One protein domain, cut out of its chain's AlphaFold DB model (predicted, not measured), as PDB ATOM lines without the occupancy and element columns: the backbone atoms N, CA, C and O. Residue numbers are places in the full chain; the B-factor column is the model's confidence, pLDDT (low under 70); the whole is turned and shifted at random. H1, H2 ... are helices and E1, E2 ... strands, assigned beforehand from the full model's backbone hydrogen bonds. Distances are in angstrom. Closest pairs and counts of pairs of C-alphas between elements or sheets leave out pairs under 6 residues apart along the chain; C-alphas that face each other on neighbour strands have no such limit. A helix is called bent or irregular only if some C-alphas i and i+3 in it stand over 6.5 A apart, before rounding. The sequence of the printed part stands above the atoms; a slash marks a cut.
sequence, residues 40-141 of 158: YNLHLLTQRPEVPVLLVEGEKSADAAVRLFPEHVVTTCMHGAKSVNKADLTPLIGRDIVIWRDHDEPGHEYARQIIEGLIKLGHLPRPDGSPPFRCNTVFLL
ATOM      1  N   TYR A  40       5.768 -38.198 -10.750       94.75
ATOM      2  CA  TYR A  40       4.596 -38.419  -9.908       94.75
ATOM      3  C   TYR A  40       4.857 -37.881  -8.494       94.75
ATOM      4  O   TYR A  40       5.986 -37.913  -8.016       94.75
ATOM      5  N   ASN A  41       3.847 -37.347  -7.808       95.12
ATOM      6  CA  ASN A  41       4.026 -36.722  -6.488       95.12
ATOM      7  C   ASN A  41       5.084 -35.596  -6.417       95.12
ATOM      8  O   ASN A  41       5.590 -35.303  -5.335       95.12
ATOM      9  N   LEU A  42       5.381 -34.902  -7.527       94.62
ATOM     10  CA  LEU A  42       6.360 -33.801  -7.559       94.62
ATOM     11  C   LEU A  42       6.138 -32.744  -6.462       94.62
ATOM     12  O   LEU A  42       7.089 -32.276  -5.847       94.62
ATOM     13  N   HIS A  43       4.884 -32.409  -6.163       95.38
ATOM     14  CA  HIS A  43       4.539 -31.481  -5.085       95.38
ATOM     15  C   HIS A  43       5.094 -31.917  -3.712       95.38
ATOM     16  O   HIS A  43       5.534 -31.067  -2.942       95.38
ATOM     17  N   LEU A  44       5.143 -33.222  -3.418       95.81
ATOM     18  CA  LEU A  44       5.728 -33.753  -2.182       95.81
ATOM     19  C   LEU A  44       7.254 -33.679  -2.198       95.81
ATOM     20  O   LEU A  44       7.851 -33.401  -1.160       95.81
ATOM     21  N   LEU A  45       7.885 -33.866  -3.363       93.19
ATOM     22  CA  LEU A  45       9.333 -33.681  -3.510       93.19
ATOM     23  C   LEU A  45       9.738 -32.240  -3.179       93.19
ATOM     24  O   LEU A  45      10.785 -32.039  -2.570       93.19
ATOM     25  N   THR A  46       8.900 -31.262  -3.532       90.88
ATOM     26  CA  THR A  46       9.113 -29.849  -3.192       90.88
ATOM     27  C   THR A  46       8.804 -29.544  -1.724       90.88
ATOM     28  O   THR A  46       9.534 -28.790  -1.092       90.88
ATOM     29  N   GLN A  47       7.737 -30.120  -1.162       95.38
ATOM     30  CA  GLN A  47       7.321 -29.852   0.223       95.38
ATOM     31  C   GLN A  47       8.213 -30.527   1.274       95.38
ATOM     32  O   GLN A  47       8.306 -30.040   2.398       95.38
ATOM     33  N   ARG A  48       8.858 -31.650   0.933       94.19
ATOM     34  CA  ARG A  48       9.687 -32.456   1.846       94.19
ATOM     35  C   ARG A  48      11.115 -32.625   1.290       94.19
ATOM     36  O   ARG A  48      11.486 -33.749   0.943       94.19
ATOM     37  N   PRO A  49      11.918 -31.548   1.175       89.38
ATOM     38  CA  PRO A  49      13.226 -31.558   0.497       89.38
ATOM     39  C   PRO A  49      14.326 -32.356   1.220       89.38
ATOM     40  O   PRO A  49      15.292 -32.770   0.585       89.38
ATOM     41  N   GLU A  50      14.165 -32.631   2.514       87.81
ATOM     42  CA  GLU A  50      15.150 -33.378   3.318       87.81
ATOM     43  C   GLU A  50      14.824 -34.874   3.451       87.81
ATOM     44  O   GLU A  50      15.609 -35.647   3.987       87.81
ATOM     45  N   VAL A  51      13.644 -35.298   2.993       91.50
ATOM     46  CA  VAL A  51      13.146 -36.668   3.185       91.50
ATOM     47  C   VAL A  51      13.632 -37.572   2.049       91.50
ATOM     48  O   VAL A  51      13.522 -37.150   0.894       91.50
ATOM     49  N   PRO A  52      14.107 -38.805   2.318       91.12
ATOM     50  CA  PRO A  52      14.551 -39.722   1.272       91.12
ATOM     51  C   PRO A  52      13.434 -40.039   0.272       91.12
ATOM     52  O   PRO A  52      12.241 -40.036   0.589       91.12
ATOM     53  N   VAL A  53      13.830 -40.321  -0.962       93.31
ATOM     54  CA  VAL A  53      12.938 -40.616  -2.078       93.31
ATOM     55  C   VAL A  53      12.912 -42.118  -2.324       93.31
ATOM     56  O   VAL A  53      13.956 -42.752  -2.424       93.31
ATOM     57  N   LEU A  54      11.719 -42.685  -2.472       93.44
ATOM     58  CA  LEU A  54      11.531 -44.045  -2.972       93.44
ATOM     59  C   LEU A  54      10.995 -43.970  -4.403       93.44
ATOM     60  O   LEU A  54       9.869 -43.529  -4.635       93.44
ATOM     61  N   LEU A  55      11.807 -44.390  -5.363       92.81
ATOM     62  CA  LEU A  55      11.467 -44.412  -6.773       92.81
ATOM     63  C   LEU A  55      11.007 -45.815  -7.177       92.81
ATOM     64  O   LEU A  55      11.787 -46.765  -7.137       92.81
ATOM     65  N   VAL A  56       9.745 -45.932  -7.580       92.12
ATOM     66  CA  VAL A  56       9.136 -47.190  -8.039       92.12
ATOM     67  C   VAL A  56       8.792 -47.121  -9.522       92.12
ATOM     68  O   VAL A  56       8.723 -46.037 -10.096       92.12
ATOM     69  N   GLU A  57       8.539 -48.259 -10.163       88.69
ATOM     70  CA  GLU A  57       8.351 -48.305 -11.618       88.69
ATOM     71  C   GLU A  57       7.038 -47.677 -12.122       88.69
ATOM     72  O   GLU A  57       7.015 -47.159 -13.235       88.69
ATOM     73  N   GLY A  58       5.952 -47.676 -11.338       90.38
ATOM     74  CA  GLY A  58       4.641 -47.214 -11.819       90.38
ATOM     75  C   GLY A  58       3.753 -46.547 -10.771       90.38
ATOM     76  O   GLY A  58       3.947 -46.716  -9.566       90.38
ATOM     77  N   GLU A  59       2.739 -45.796 -11.230       92.81
ATOM     78  CA  GLU A  59       1.934 -44.931 -10.351       92.81
ATOM     79  C   GLU A  59       1.137 -45.736  -9.312       92.81
ATOM     80  O   GLU A  59       1.028 -45.337  -8.156       92.81
ATOM     81  N   LYS A  60       0.650 -46.926  -9.684       91.62
ATOM     82  CA  LYS A  60      -0.064 -47.823  -8.755       91.62
ATOM     83  C   LYS A  60       0.840 -48.337  -7.637       91.62
ATOM     84  O   LYS A  60       0.418 -48.400  -6.484       91.62
ATOM     85  N   SER A  61       2.071 -48.707  -7.983       91.00
ATOM     86  CA  SER A  61       3.077 -49.125  -7.008       91.00
ATOM     87  C   SER A  61       3.441 -47.953  -6.101       91.00
ATOM     88  O   SER A  61       3.594 -48.152  -4.900       91.00
ATOM     89  N   ALA A  62       3.488 -46.727  -6.640       93.81
ATOM     90  CA  ALA A  62       3.748 -45.528  -5.851       93.81
ATOM     91  C   ALA A  62       2.639 -45.294  -4.819       93.81
ATOM     92  O   ALA A  62       2.936 -45.151  -3.636       93.81
ATOM     93  N   ASP A  63       1.372 -45.352  -5.231       94.62
ATOM     94  CA  ASP A  63       0.226 -45.189  -4.327       94.62
ATOM     95  C   ASP A  63       0.203 -46.236  -3.201       94.62
ATOM     96  O   ASP A  63      -0.138 -45.923  -2.056       94.62
ATOM     97  N   ALA A  64       0.575 -47.483  -3.506       94.00
ATOM     98  CA  ALA A  64       0.690 -48.540  -2.505       94.00
ATOM     99  C   ALA A  64       1.872 -48.293  -1.554       94.00
ATOM    100  O   ALA A  64       1.715 -48.367  -0.334       94.00
ATOM    101  N   ALA A  65       3.040 -47.950  -2.097       92.62
ATOM    102  CA  ALA A  65       4.258 -47.741  -1.328       92.62
ATOM    103  C   ALA A  65       4.192 -46.497  -0.428       92.62
ATOM    104  O   ALA A  65       4.751 -46.539   0.664       92.62
ATOM    105  N   VAL A  66       3.442 -45.441  -0.783       95.06
ATOM    106  CA  VAL A  66       3.201 -44.292   0.121       95.06
ATOM    107  C   VAL A  66       2.662 -44.749   1.480       95.06
ATOM    108  O   VAL A  66       3.020 -44.185   2.511       95.06
ATOM    109  N   ARG A  67       1.822 -45.792   1.503       93.56
ATOM    110  CA  ARG A  67       1.228 -46.320   2.742       93.56
ATOM    111  C   ARG A  67       2.221 -47.119   3.581       93.56
ATOM    112  O   ARG A  67       2.075 -47.179   4.796       93.56
ATOM    113  N   LEU A  68       3.192 -47.752   2.930       92.81
ATOM    114  CA  LEU A  68       4.197 -48.602   3.569       92.81
ATOM    115  C   LEU A  68       5.423 -47.799   4.027       92.81
ATOM    116  O   LEU A  68       6.066 -48.172   5.002       92.81
ATOM    117  N   PHE A  69       5.718 -46.687   3.348       92.56
ATOM    118  CA  PHE A  69       6.901 -45.857   3.568       92.56
ATOM    119  C   PHE A  69       6.521 -44.388   3.825       92.56
ATOM    120  O   PHE A  69       6.877 -43.517   3.031       92.56
ATOM    121  N   PRO A  70       5.825 -44.072   4.936       92.69
ATOM    122  CA  PRO A  70       5.413 -42.695   5.247       92.69
ATOM    123  C   PRO A  70       6.607 -41.736   5.432       92.69
ATOM    124  O   PRO A  70       6.525 -40.535   5.137       92.69
ATOM    125  N   GLU A  71       7.750 -42.285   5.845       92.12
ATOM    126  CA  GLU A  71       9.027 -41.580   6.009       92.12
ATOM    127  C   GLU A  71       9.774 -41.341   4.690       92.12
ATOM    128  O   GLU A  71      10.888 -40.834   4.707       92.12
ATOM    129  N   HIS A  72       9.187 -41.697   3.544       93.62
ATOM    130  CA  HIS A  72       9.753 -41.437   2.224       93.62
ATOM    131  C   HIS A  72       8.806 -40.582   1.386       93.62
ATOM    132  O   HIS A  72       7.583 -40.603   1.548       93.62
ATOM    133  N   VAL A  73       9.373 -39.850   0.432       96.81
ATOM    134  CA  VAL A  73       8.600 -39.343  -0.701       96.81
ATOM    135  C   VAL A  73       8.622 -40.402  -1.792       96.81
ATOM    136  O   VAL A  73       9.660 -40.657  -2.394       96.81
ATOM    137  N   VAL A  74       7.478 -41.028  -2.053       96.44
ATOM    138  CA  VAL A  74       7.372 -42.056  -3.094       96.44
ATOM    139  C   VAL A  74       6.999 -41.424  -4.432       96.44
ATOM    140  O   VAL A  74       6.023 -40.672  -4.521       96.44
ATOM    141  N   THR A  75       7.764 -41.731  -5.477       96.12
ATOM    142  CA  THR A  75       7.603 -41.155  -6.816       96.12
ATOM    143  C   THR A  75       7.880 -42.176  -7.926       96.12
ATOM    144  O   THR A  75       8.335 -43.290  -7.673       96.12
ATOM    145  N   THR A  76       7.550 -41.812  -9.164       95.06
ATOM    146  CA  THR A  76       7.803 -42.594 -10.378       95.06
ATOM    147  C   THR A  76       7.807 -41.684 -11.614       95.06
ATOM    148  O   THR A  76       7.333 -40.542 -11.566       95.06
ATOM    149  N   CYS A  77       8.316 -42.190 -12.739       93.50
ATOM    150  CA  CYS A  77       8.211 -41.522 -14.033       93.50
ATOM    151  C   CYS A  77       6.809 -41.704 -14.617       93.50
ATOM    152  O   CYS A  77       6.227 -42.785 -14.545       93.50
ATOM    153  N   MET A  78       6.285 -40.671 -15.280       87.38
ATOM    154  CA  MET A  78       5.035 -40.807 -16.028       87.38
ATOM    155  C   MET A  78       5.148 -41.908 -17.084       87.38
ATOM    156  O   MET A  78       6.060 -41.872 -17.913       87.38
ATOM    157  N   HIS A  79       4.168 -42.816 -17.116       83.12
ATOM    158  CA  HIS A  79       4.156 -44.007 -17.985       83.12
ATOM    159  C   HIS A  79       5.241 -45.054 -17.657       83.12
ATOM    160  O   HIS A  79       5.519 -45.930 -18.484       83.12
ATOM    161  N   GLY A  80       5.841 -44.964 -16.468       80.88
ATOM    162  CA  GLY A  80       6.767 -45.938 -15.901       80.88
ATOM    163  C   GLY A  80       8.027 -46.207 -16.722       80.88
ATOM    164  O   GLY A  80       8.594 -45.293 -17.336       80.88
ATOM    165  N   ALA A  81       8.458 -47.475 -16.751       76.69
ATOM    166  CA  ALA A  81       9.745 -47.906 -17.310       76.69
ATOM    167  C   ALA A  81      10.041 -47.440 -18.737       76.69
ATOM    168  O   ALA A  81      11.186 -47.193 -19.108       76.69
ATOM    169  N   LYS A  82       9.000 -47.263 -19.552       79.88
ATOM    170  CA  LYS A  82       9.136 -46.958 -20.982       79.88
ATOM    171  C   LYS A  82       9.347 -45.476 -21.288       79.88
ATOM    172  O   LYS A  82       9.331 -45.093 -22.457       79.88
ATOM    173  N   SER A  83       9.410 -44.605 -20.284       84.12
ATOM    174  CA  SER A  83       9.441 -43.150 -20.500       84.12
ATOM    175  C   SER A  83      10.369 -42.398 -19.550       84.12
ATOM    176  O   SER A  83      10.234 -41.183 -19.408       84.12
ATOM    177  N   VAL A  84      11.357 -43.083 -18.967       87.38
ATOM    178  CA  VAL A  84      12.395 -42.452 -18.130       87.38
ATOM    179  C   VAL A  84      13.108 -41.328 -18.873       87.38
ATOM    180  O   VAL A  84      13.255 -40.230 -18.348       87.38
ATOM    181  N   ASN A  85      13.466 -41.558 -20.137       87.44
ATOM    182  CA  ASN A  85      14.140 -40.577 -20.991       87.44
ATOM    183  C   ASN A  85      13.333 -39.295 -21.268       87.44
ATOM    184  O   ASN A  85      13.871 -38.347 -21.837       87.44
ATOM    185  N   LYS A  86      12.047 -39.272 -20.914       89.81
ATOM    186  CA  LYS A  86      11.159 -38.116 -21.067       89.81
ATOM    187  C   LYS A  86      10.881 -37.423 -19.740       89.81
ATOM    188  O   LYS A  86      10.211 -36.396 -19.762       89.81
ATOM    189  N   ALA A  87      11.311 -37.988 -18.614       92.38
ATOM    190  CA  ALA A  87      11.046 -37.457 -17.287       92.38
ATOM    191  C   ALA A  87      12.047 -36.358 -16.909       92.38
ATOM    192  O   ALA A  87      13.223 -36.411 -17.266       92.38
ATOM    193  N   ASP A  88      11.570 -35.372 -16.156       92.19
ATOM    194  CA  ASP A  88      12.422 -34.402 -15.482       92.19
ATOM    195  C   ASP A  88      12.971 -35.023 -14.194       92.19
ATOM    196  O   ASP A  88      12.252 -35.145 -13.202       92.19
ATOM    197  N   LEU A  89      14.238 -35.441 -14.209       91.56
ATOM    198  CA  LEU A  89      14.904 -36.003 -13.030       91.56
ATOM    199  C   LEU A  89      15.564 -34.931 -12.153       91.56
ATOM    200  O   LEU A  89      16.099 -35.261 -11.096       91.56
ATOM    201  N   THR A  90      15.512 -33.652 -12.545       89.75
ATOM    202  CA  THR A  90      16.116 -32.568 -11.759       89.75
ATOM    203  C   THR A  90      15.594 -32.461 -10.320       89.75
ATOM    204  O   THR A  90      16.406 -32.170  -9.447       89.75
ATOM    205  N   PRO A  91      14.326 -32.787  -9.982       90.75
ATOM    206  CA  PRO A  91      13.855 -32.745  -8.593       90.75
ATOM    207  C   PRO A  91      14.471 -33.813  -7.673       90.75
ATOM    208  O   PRO A  91      14.295 -33.749  -6.456       90.75
ATOM    209  N   LEU A  92      15.139 -34.820  -8.244       89.50
ATOM    210  CA  LEU A  92      15.807 -35.898  -7.507       89.50
ATOM    211  C   LEU A  92      17.267 -35.570  -7.184       89.50
ATOM    212  O   LEU A  92      17.896 -36.233  -6.363       89.50
ATOM    213  N   ILE A  93      17.804 -34.540  -7.824       84.94
ATOM    214  CA  ILE A  93      19.147 -34.045  -7.576       84.94
ATOM    215  C   ILE A  93      19.264 -33.591  -6.114       84.94
ATOM    216  O   ILE A  93      18.397 -32.878  -5.613       84.94
ATOM    217  N   GLY A  94      20.340 -33.973  -5.422       78.62
ATOM    218  CA  GLY A  94      20.539 -33.575  -4.023       78.62
ATOM    219  C   GLY A  94      19.899 -34.522  -2.996       78.62
ATOM    220  O   GLY A  94      20.049 -34.285  -1.797       78.62
ATOM    221  N   ARG A  95      19.180 -35.567  -3.436       85.38
ATOM    222  CA  ARG A  95      18.330 -36.420  -2.587       85.38
ATOM    223  C   ARG A  95      18.914 -37.824  -2.404       85.38
ATOM    224  O   ARG A  95      19.583 -38.346  -3.289       85.38
ATOM    225  N   ASP A  96      18.571 -38.471  -1.295       84.69
ATOM    226  CA  ASP A  96      18.817 -39.906  -1.097       84.69
ATOM    227  C   ASP A  96      17.705 -40.704  -1.784       84.69
ATOM    228  O   ASP A  96      16.532 -40.438  -1.528       84.69
ATOM    229  N   ILE A  97      18.047 -41.635  -2.683       86.94
ATOM    230  CA  ILE A  97      17.078 -42.265  -3.593       86.94
ATOM    231  C   ILE A  97      17.160 -43.788  -3.495       86.94
ATOM    232  O   ILE A  97      18.116 -44.406  -3.938       86.94
ATOM    233  N   VAL A  98      16.108 -44.440  -3.027       88.88
ATOM    234  CA  VAL A  98      15.966 -45.897  -3.136       88.88
ATOM    235  C   VAL A  98      15.240 -46.217  -4.438       88.88
ATOM    236  O   VAL A  98      14.162 -45.677  -4.669       88.88
ATOM    237  N   ILE A  99      15.795 -47.089  -5.286       88.50
ATOM    238  CA  ILE A  99      15.107 -47.550  -6.501       88.50
ATOM    239  C   ILE A  99      14.546 -48.944  -6.240       88.50
ATOM    240  O   ILE A  99      15.289 -49.916  -6.091       88.50
ATOM    241  N   TRP A 100      13.221 -49.042  -6.229       88.44
ATOM    242  CA  TRP A 100      12.495 -50.298  -6.096       88.44
ATOM    243  C   TRP A 100      11.767 -50.611  -7.400       88.44
ATOM    244  O   TRP A 100      10.625 -50.217  -7.633       88.44
ATOM    245  N   ARG A 101      12.486 -51.324  -8.262       83.81
ATOM    246  CA  ARG A 101      11.995 -51.837  -9.542       83.81
ATOM    247  C   ARG A 101      11.244 -53.157  -9.382       83.81
ATOM    248  O   ARG A 101      11.434 -53.859  -8.385       83.81
ATOM    249  N   ASP A 102      10.478 -53.518 -10.402       83.75
ATOM    250  CA  ASP A 102       9.932 -54.864 -10.503       83.75
ATOM    251  C   ASP A 102      11.063 -55.890 -10.753       83.75
ATOM    252  O   ASP A 102      12.160 -55.569 -11.236       83.75
ATOM    253  N   HIS A 103      10.818 -57.141 -10.349       83.06
ATOM    254  CA  HIS A 103      11.770 -58.248 -10.484       83.06
ATOM    255  C   HIS A 103      11.675 -58.882 -11.878       83.06
ATOM    256  O   HIS A 103      11.307 -60.047 -12.042       83.06
ATOM    257  N   ASP A 104      11.961 -58.080 -12.895       84.38
ATOM    258  CA  ASP A 104      12.020 -58.509 -14.283       84.38
ATOM    259  C   ASP A 104      12.993 -57.643 -15.100       84.38
ATOM    260  O   ASP A 104      13.549 -56.648 -14.624       84.38
ATOM    261  N   GLU A 105      13.239 -58.063 -16.340       85.38
ATOM    262  CA  GLU A 105      14.146 -57.376 -17.263       85.38
ATOM    263  C   GLU A 105      13.737 -55.905 -17.521       85.38
ATOM    264  O   GLU A 105      14.602 -55.026 -17.443       85.38
ATOM    265  N   PRO A 106      12.445 -55.573 -17.757       85.62
ATOM    266  CA  PRO A 106      11.985 -54.183 -17.803       85.62
ATOM    267  C   PRO A 106      12.344 -53.357 -16.564       85.62
ATOM    268  O   PRO A 106      12.792 -52.215 -16.709       85.62
ATOM    269  N   GLY A 107      12.207 -53.924 -15.366       84.38
ATOM    270  CA  GLY A 107      12.568 -53.259 -14.123       84.38
ATOM    271  C   GLY A 107      14.070 -52.982 -14.024       84.38
ATOM    272  O   GLY A 107      14.479 -51.901 -13.586       84.38
ATOM    273  N   HIS A 108      14.922 -53.927 -14.439       85.12
ATOM    274  CA  HIS A 108      16.377 -53.712 -14.483       85.12
ATOM    275  C   HIS A 108      16.737 -52.540 -15.400       85.12
ATOM    276  O   HIS A 108      17.511 -51.653 -15.026       85.12
ATOM    277  N   GLU A 109      16.127 -52.512 -16.579       87.38
ATOM    278  CA  GLU A 109      16.318 -51.457 -17.563       87.38
ATOM    279  C   GLU A 109      15.804 -50.097 -17.060       87.38
ATOM    280  O   GLU A 109      16.466 -49.075 -17.259       87.38
ATOM    281  N   TYR A 110      14.682 -50.073 -16.332       87.62
ATOM    282  CA  TYR A 110      14.175 -48.869 -15.668       87.62
ATOM    283  C   TYR A 110      15.208 -48.265 -14.715       87.62
ATOM    284  O   TYR A 110      15.555 -47.086 -14.832       87.62
ATOM    285  N   ALA A 111      15.732 -49.081 -13.797       87.44
ATOM    286  CA  ALA A 111      16.723 -48.633 -12.828       87.44
ATOM    287  C   ALA A 111      17.994 -48.122 -13.522       87.44
ATOM    288  O   ALA A 111      18.512 -47.062 -13.161       87.44
ATOM    289  N   ARG A 112      18.458 -48.824 -14.566       87.88
ATOM    290  CA  ARG A 112      19.614 -48.411 -15.372       87.88
ATOM    291  C   ARG A 112      19.402 -47.034 -16.005       87.88
ATOM    292  O   ARG A 112      20.263 -46.167 -15.864       87.88
ATOM    293  N   GLN A 113      18.260 -46.800 -16.656       90.69
ATOM    294  CA  GLN A 113      17.964 -45.514 -17.301       90.69
ATOM    295  C   GLN A 113      17.884 -44.356 -16.302       90.69
ATOM    296  O   GLN A 113      18.334 -43.251 -16.612       90.69
ATOM    297  N   ILE A 114      17.339 -44.594 -15.104       89.38
ATOM    298  CA  ILE A 114      17.298 -43.585 -14.039       89.38
ATOM    299  C   ILE A 114      18.710 -43.219 -13.599       89.38
ATOM    300  O   ILE A 114      19.054 -42.038 -13.574       89.38
ATOM    301  N   ILE A 115      19.532 -44.224 -13.295       86.94
ATOM    302  CA  ILE A 115      20.916 -44.024 -12.861       86.94
ATOM    303  C   ILE A 115      21.695 -43.244 -13.927       86.94
ATOM    304  O   ILE A 115      22.341 -42.247 -13.614       86.94
ATOM    305  N   GLU A 116      21.580 -43.626 -15.200       86.56
ATOM    306  CA  GLU A 116      22.227 -42.906 -16.301       86.56
ATOM    307  C   GLU A 116      21.737 -41.465 -16.448       86.56
ATOM    308  O   GLU A 116      22.540 -40.567 -16.711       86.56
ATOM    309  N   GLY A 117      20.436 -41.225 -16.286       88.12
ATOM    310  CA  GLY A 117      19.860 -39.883 -16.317       88.12
ATOM    311  C   GLY A 117      20.399 -38.994 -15.195       88.12
ATOM    312  O   GLY A 117      20.806 -37.862 -15.452       88.12
ATOM    313  N   LEU A 118      20.478 -39.525 -13.972       85.38
ATOM    314  CA  LEU A 118      21.029 -38.818 -12.813       85.38
ATOM    315  C   LEU A 118      22.530 -38.535 -12.969       85.38
ATOM    316  O   LEU A 118      22.983 -37.431 -12.665       85.38
ATOM    317  N   ILE A 119      23.296 -39.484 -13.518       81.75
ATOM    318  CA  ILE A 119      24.721 -39.288 -13.832       81.75
ATOM    319  C   ILE A 119      24.897 -38.159 -14.858       81.75
ATOM    320  O   ILE A 119      25.724 -37.267 -14.658       81.75
ATOM    321  N   LYS A 120      24.104 -38.155 -15.940       82.94
ATOM    322  CA  LYS A 120      24.168 -37.119 -16.990       82.94
ATOM    323  C   LYS A 120      23.857 -35.716 -16.475       82.94
ATOM    324  O   LYS A 120      24.435 -34.758 -16.976       82.94
ATOM    325  N   LEU A 121      22.992 -35.588 -15.470       81.06
ATOM    326  CA  LEU A 121      22.668 -34.312 -14.823       81.06
ATOM    327  C   LEU A 121      23.781 -33.801 -13.879       81.06
ATOM    328  O   LEU A 121      23.566 -32.875 -13.097       81.06
ATOM    329  N   GLY A 122      24.986 -34.373 -13.971       65.69
ATOM    330  CA  GLY A 122      26.191 -33.857 -13.324       65.69
ATOM    331  C   GLY A 122      26.306 -34.220 -11.848       65.69
ATOM    332  O   GLY A 122      26.996 -33.519 -11.115       65.69
ATOM    333  N   HIS A 123      25.624 -35.281 -11.409       61.12
ATOM    334  CA  HIS A 123      25.454 -35.576  -9.987       61.12
ATOM    335  C   HIS A 123      26.231 -36.761  -9.416       61.12
ATOM    336  O   HIS A 123      25.961 -37.115  -8.279       61.12
ATOM    337  N   LEU A 124      27.257 -37.290 -10.092       48.22
ATOM    338  CA  LEU A 124      28.386 -37.965  -9.419       48.22
ATOM    339  C   LEU A 124      29.707 -37.655 -10.143       48.22
ATOM    340  O   LEU A 124      29.654 -37.278 -11.317       48.22
ATOM    341  N   PRO A 125      30.886 -37.801  -9.483       50.25
ATOM    342  CA  PRO A 125      31.630 -39.014  -9.839       50.25
ATOM    343  C   PRO A 125      32.366 -39.606  -8.582       50.25
ATOM    344  O   PRO A 125      32.374 -38.974  -7.543       50.25
ATOM    345  N   ARG A 126      32.953 -40.809  -8.495       46.00
ATOM    346  CA  ARG A 126      33.660 -41.668  -9.462       46.00
ATOM    347  C   ARG A 126      33.887 -43.069  -8.870       46.00
ATOM    348  O   ARG A 126      33.885 -43.217  -7.651       46.00
ATOM    349  N   PRO A 127      34.293 -44.036  -9.708       41.25
ATOM    350  CA  PRO A 127      35.012 -45.249  -9.295       41.25
ATOM    351  C   PRO A 127      36.318 -45.026  -8.481       41.25
ATOM    352  O   PRO A 127      37.017 -46.000  -8.223       41.25
ATOM    353  N   ASP A 128      36.671 -43.783  -8.102       46.19
ATOM    354  CA  ASP A 128      37.939 -43.375  -7.463       46.19
ATOM    355  C   ASP A 128      37.814 -42.655  -6.088       46.19
ATOM    356  O   ASP A 128      38.835 -42.406  -5.452       46.19
ATOM    357  N   GLY A 129      36.600 -42.376  -5.576       42.06
ATOM    358  CA  GLY A 129      36.383 -42.068  -4.146       42.06
ATOM    359  C   GLY A 129      36.432 -40.607  -3.652       42.06
ATOM    360  O   GLY A 129      36.661 -40.399  -2.463       42.06
ATOM    361  N   SER A 130      36.174 -39.583  -4.475       39.16
ATOM    362  CA  SER A 130      36.045 -38.178  -4.003       39.16
ATOM    363  C   SER A 130      34.764 -37.480  -4.517       39.16
ATOM    364  O   SER A 130      34.187 -37.960  -5.489       39.16
ATOM    365  N   PRO A 131      34.236 -36.420  -3.853       39.69
ATOM    366  CA  PRO A 131      32.783 -36.201  -3.793       39.69
ATOM    367  C   PRO A 131      32.190 -35.339  -4.925       39.69
ATOM    368  O   PRO A 131      32.802 -34.360  -5.357       39.69
ATOM    369  N   PRO A 132      30.900 -35.566  -5.239       42.22
ATOM    370  CA  PRO A 132      29.950 -34.459  -5.264       42.22
ATOM    371  C   PRO A 132      28.739 -34.783  -4.372       42.22
ATOM    372  O   PRO A 132      28.149 -35.859  -4.429       42.22
ATOM    373  N   PHE A 133      28.374 -33.849  -3.501       39.56
ATOM    374  CA  PHE A 133      27.206 -33.961  -2.615       39.56
ATOM    375  C   PHE A 133      25.919 -33.587  -3.382       39.56
ATOM    376  O   PHE A 133      25.980 -32.692  -4.216       39.56
ATOM    377  N   ARG A 134      24.716 -34.140  -3.156       41.75
ATOM    378  CA  ARG A 134      24.225 -35.285  -2.359       41.75
ATOM    379  C   ARG A 134      23.364 -36.146  -3.302       41.75
ATOM    380  O   ARG A 134      22.332 -35.709  -3.774       41.75
ATOM    381  N   CYS A 135      23.767 -37.369  -3.587       43.34
ATOM    382  CA  CYS A 135      22.855 -38.448  -3.968       43.34
ATOM    383  C   CYS A 135      23.406 -39.643  -3.205       43.34
ATOM    384  O   CYS A 135      24.160 -40.431  -3.772       43.34
ATOM    385  N   ASN A 136      23.236 -39.666  -1.873       39.97
ATOM    386  CA  ASN A 136      24.160 -40.453  -1.050       39.97
ATOM    387  C   ASN A 136      23.961 -41.949  -1.204       39.97
ATOM    388  O   ASN A 136      24.875 -42.699  -0.863       39.97
ATOM    389  N   THR A 137      22.836 -42.428  -1.728       47.66
ATOM    390  CA  THR A 137      22.748 -43.836  -2.094       47.66
ATOM    391  C   THR A 137      21.641 -44.091  -3.092       47.66
ATOM    392  O   THR A 137      20.514 -43.674  -2.855       47.66
ATOM    393  N   VAL A 138      21.969 -44.811  -4.169       54.34
ATOM    394  CA  VAL A 138      21.000 -45.610  -4.922       54.34
ATOM    395  C   VAL A 138      21.055 -47.018  -4.354       54.34
ATOM    396  O   VAL A 138      21.965 -47.782  -4.673       54.34
ATOM    397  N   PHE A 139      20.111 -47.358  -3.480       54.50
ATOM    398  CA  PHE A 139      19.934 -48.744  -3.063       54.50
ATOM    399  C   PHE A 139      19.040 -49.438  -4.085       54.50
ATOM    400  O   PHE A 139      17.866 -49.094  -4.222       54.50
ATOM    401  N   LEU A 140      19.601 -50.421  -4.788       57.38
ATOM    402  CA  LEU A 140      18.800 -51.493  -5.362       57.38
ATOM    403  C   LEU A 140      18.485 -52.434  -4.204       57.38
ATOM    404  O   LEU A 140      19.408 -52.994  -3.607       57.38
ATOM    405  N   LEU A 141      17.209 -52.561  -3.839       56.91
ATOM    406  CA  LEU A 141      16.830 -53.562  -2.849       56.91
ATOM    407  C   LEU A 141      17.292 -54.942  -3.347       56.91
ATOM    408  O   LEU A 141      17.098 -55.246  -4.529       56.91
TER     409      LEU A 141
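AT A GLANCE: This is residues 40 to 141 of the 158 residues of an uncharacterized protein of Silvimonas terrae (UniProt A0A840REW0). This is a small, twisted slab of four parallel strands between helices: H2 covers one face, and the long H4 packs on the other, with H3 beside H4 and off the sheet. H1 packs at the E2 edge, while residues 121 to 137 make a wide loop from H4 back to the opposite edge strand, E4. The arrangement has three layers, helices on both faces of a sheet. The printed part has 102 residues, with four named helices and four named strands that follow each other along the chain as H1 E1 H2 E2 H3 E3 H4 E4; the sheet's order is E2 E1 E3 E4, all parallel, and the class is mixed, helices and strands, with 39 of the 102 printed residues in the helices and 14 in the strands. It is compact, with a radius of gyration of the C-alphas of 12.9 A, and spans 38 by 31 by 24 A.

HOW THE PARTS SIT: Start at H1, residues 42 to 47, which is on the sheet; its closest C-alphas to edge strand E2, residues 73 to 75, are those of Leu 45 and Val 73, 6.4 A apart. E1, residues 53 to 56, is parallel to E2, with N 54 and O 73 at 2.9 A. H2, residues 59 to 68, runs along the strands at a height over the sheet of 7.8 A, over E2 and, only just, with 3 C-alphas, over E1. E1, H2, E2 form a strand-helix-strand unit, two parallel neighbours with a helix between, with a right-handed crossover. H3, residues 80 to 86, is not on the sheet and is irregular, with C-alphas 82 and 85 at 8.1 A. E3, residues 97 to 100, is parallel to E1, with N 55 and O 98 at 2.8 A; E2, H3, E3 form a split unit, with E1 between the strands, also right-handed. H4, residues 105 to 120, touches H3 at Ala 81 and Tyr 110, closest C-alphas 4.8 A apart, at a shallow tilt of 25 degrees, the same way. H4 lies over E3, on the opposite face from H2. E4, residues 138 to 140, is parallel to E3, with N 99 and O 139 at 3.1 A; E3, H4, E4 form another right-handed unit. Every O i to N i+4 pair is within hydrogen-bond range in H1 and H4, but 4 of 6 in H2 and 0 of 3 in H3, where 2 of 4 O i to N i+3 pairs are.

IN THESE COORDINATES: Find C-alpha 42 at (6.360, -33.801, -7.559), where H1 begins. H2 is 14.6 A long, and H3 10.4 A. E1 measures 9.7 A, E2 6.5 A, E3 9.6 A and E4 6.3 A; H1 measures 8.8 A. H4 runs 22.6 A from C-alpha 105 at (14.146, -57.376, -17.263). E4 ends at C-alpha 140, (18.800, -51.493, -5.362).

THE WHOLE: Look at Lys 60 and Asp 128, whose C-alphas are the two farthest apart, 38.3 A. The printed part has no cut, and the link from H4 to E4 is long. Residues 122 to 141 have pLDDT under 70.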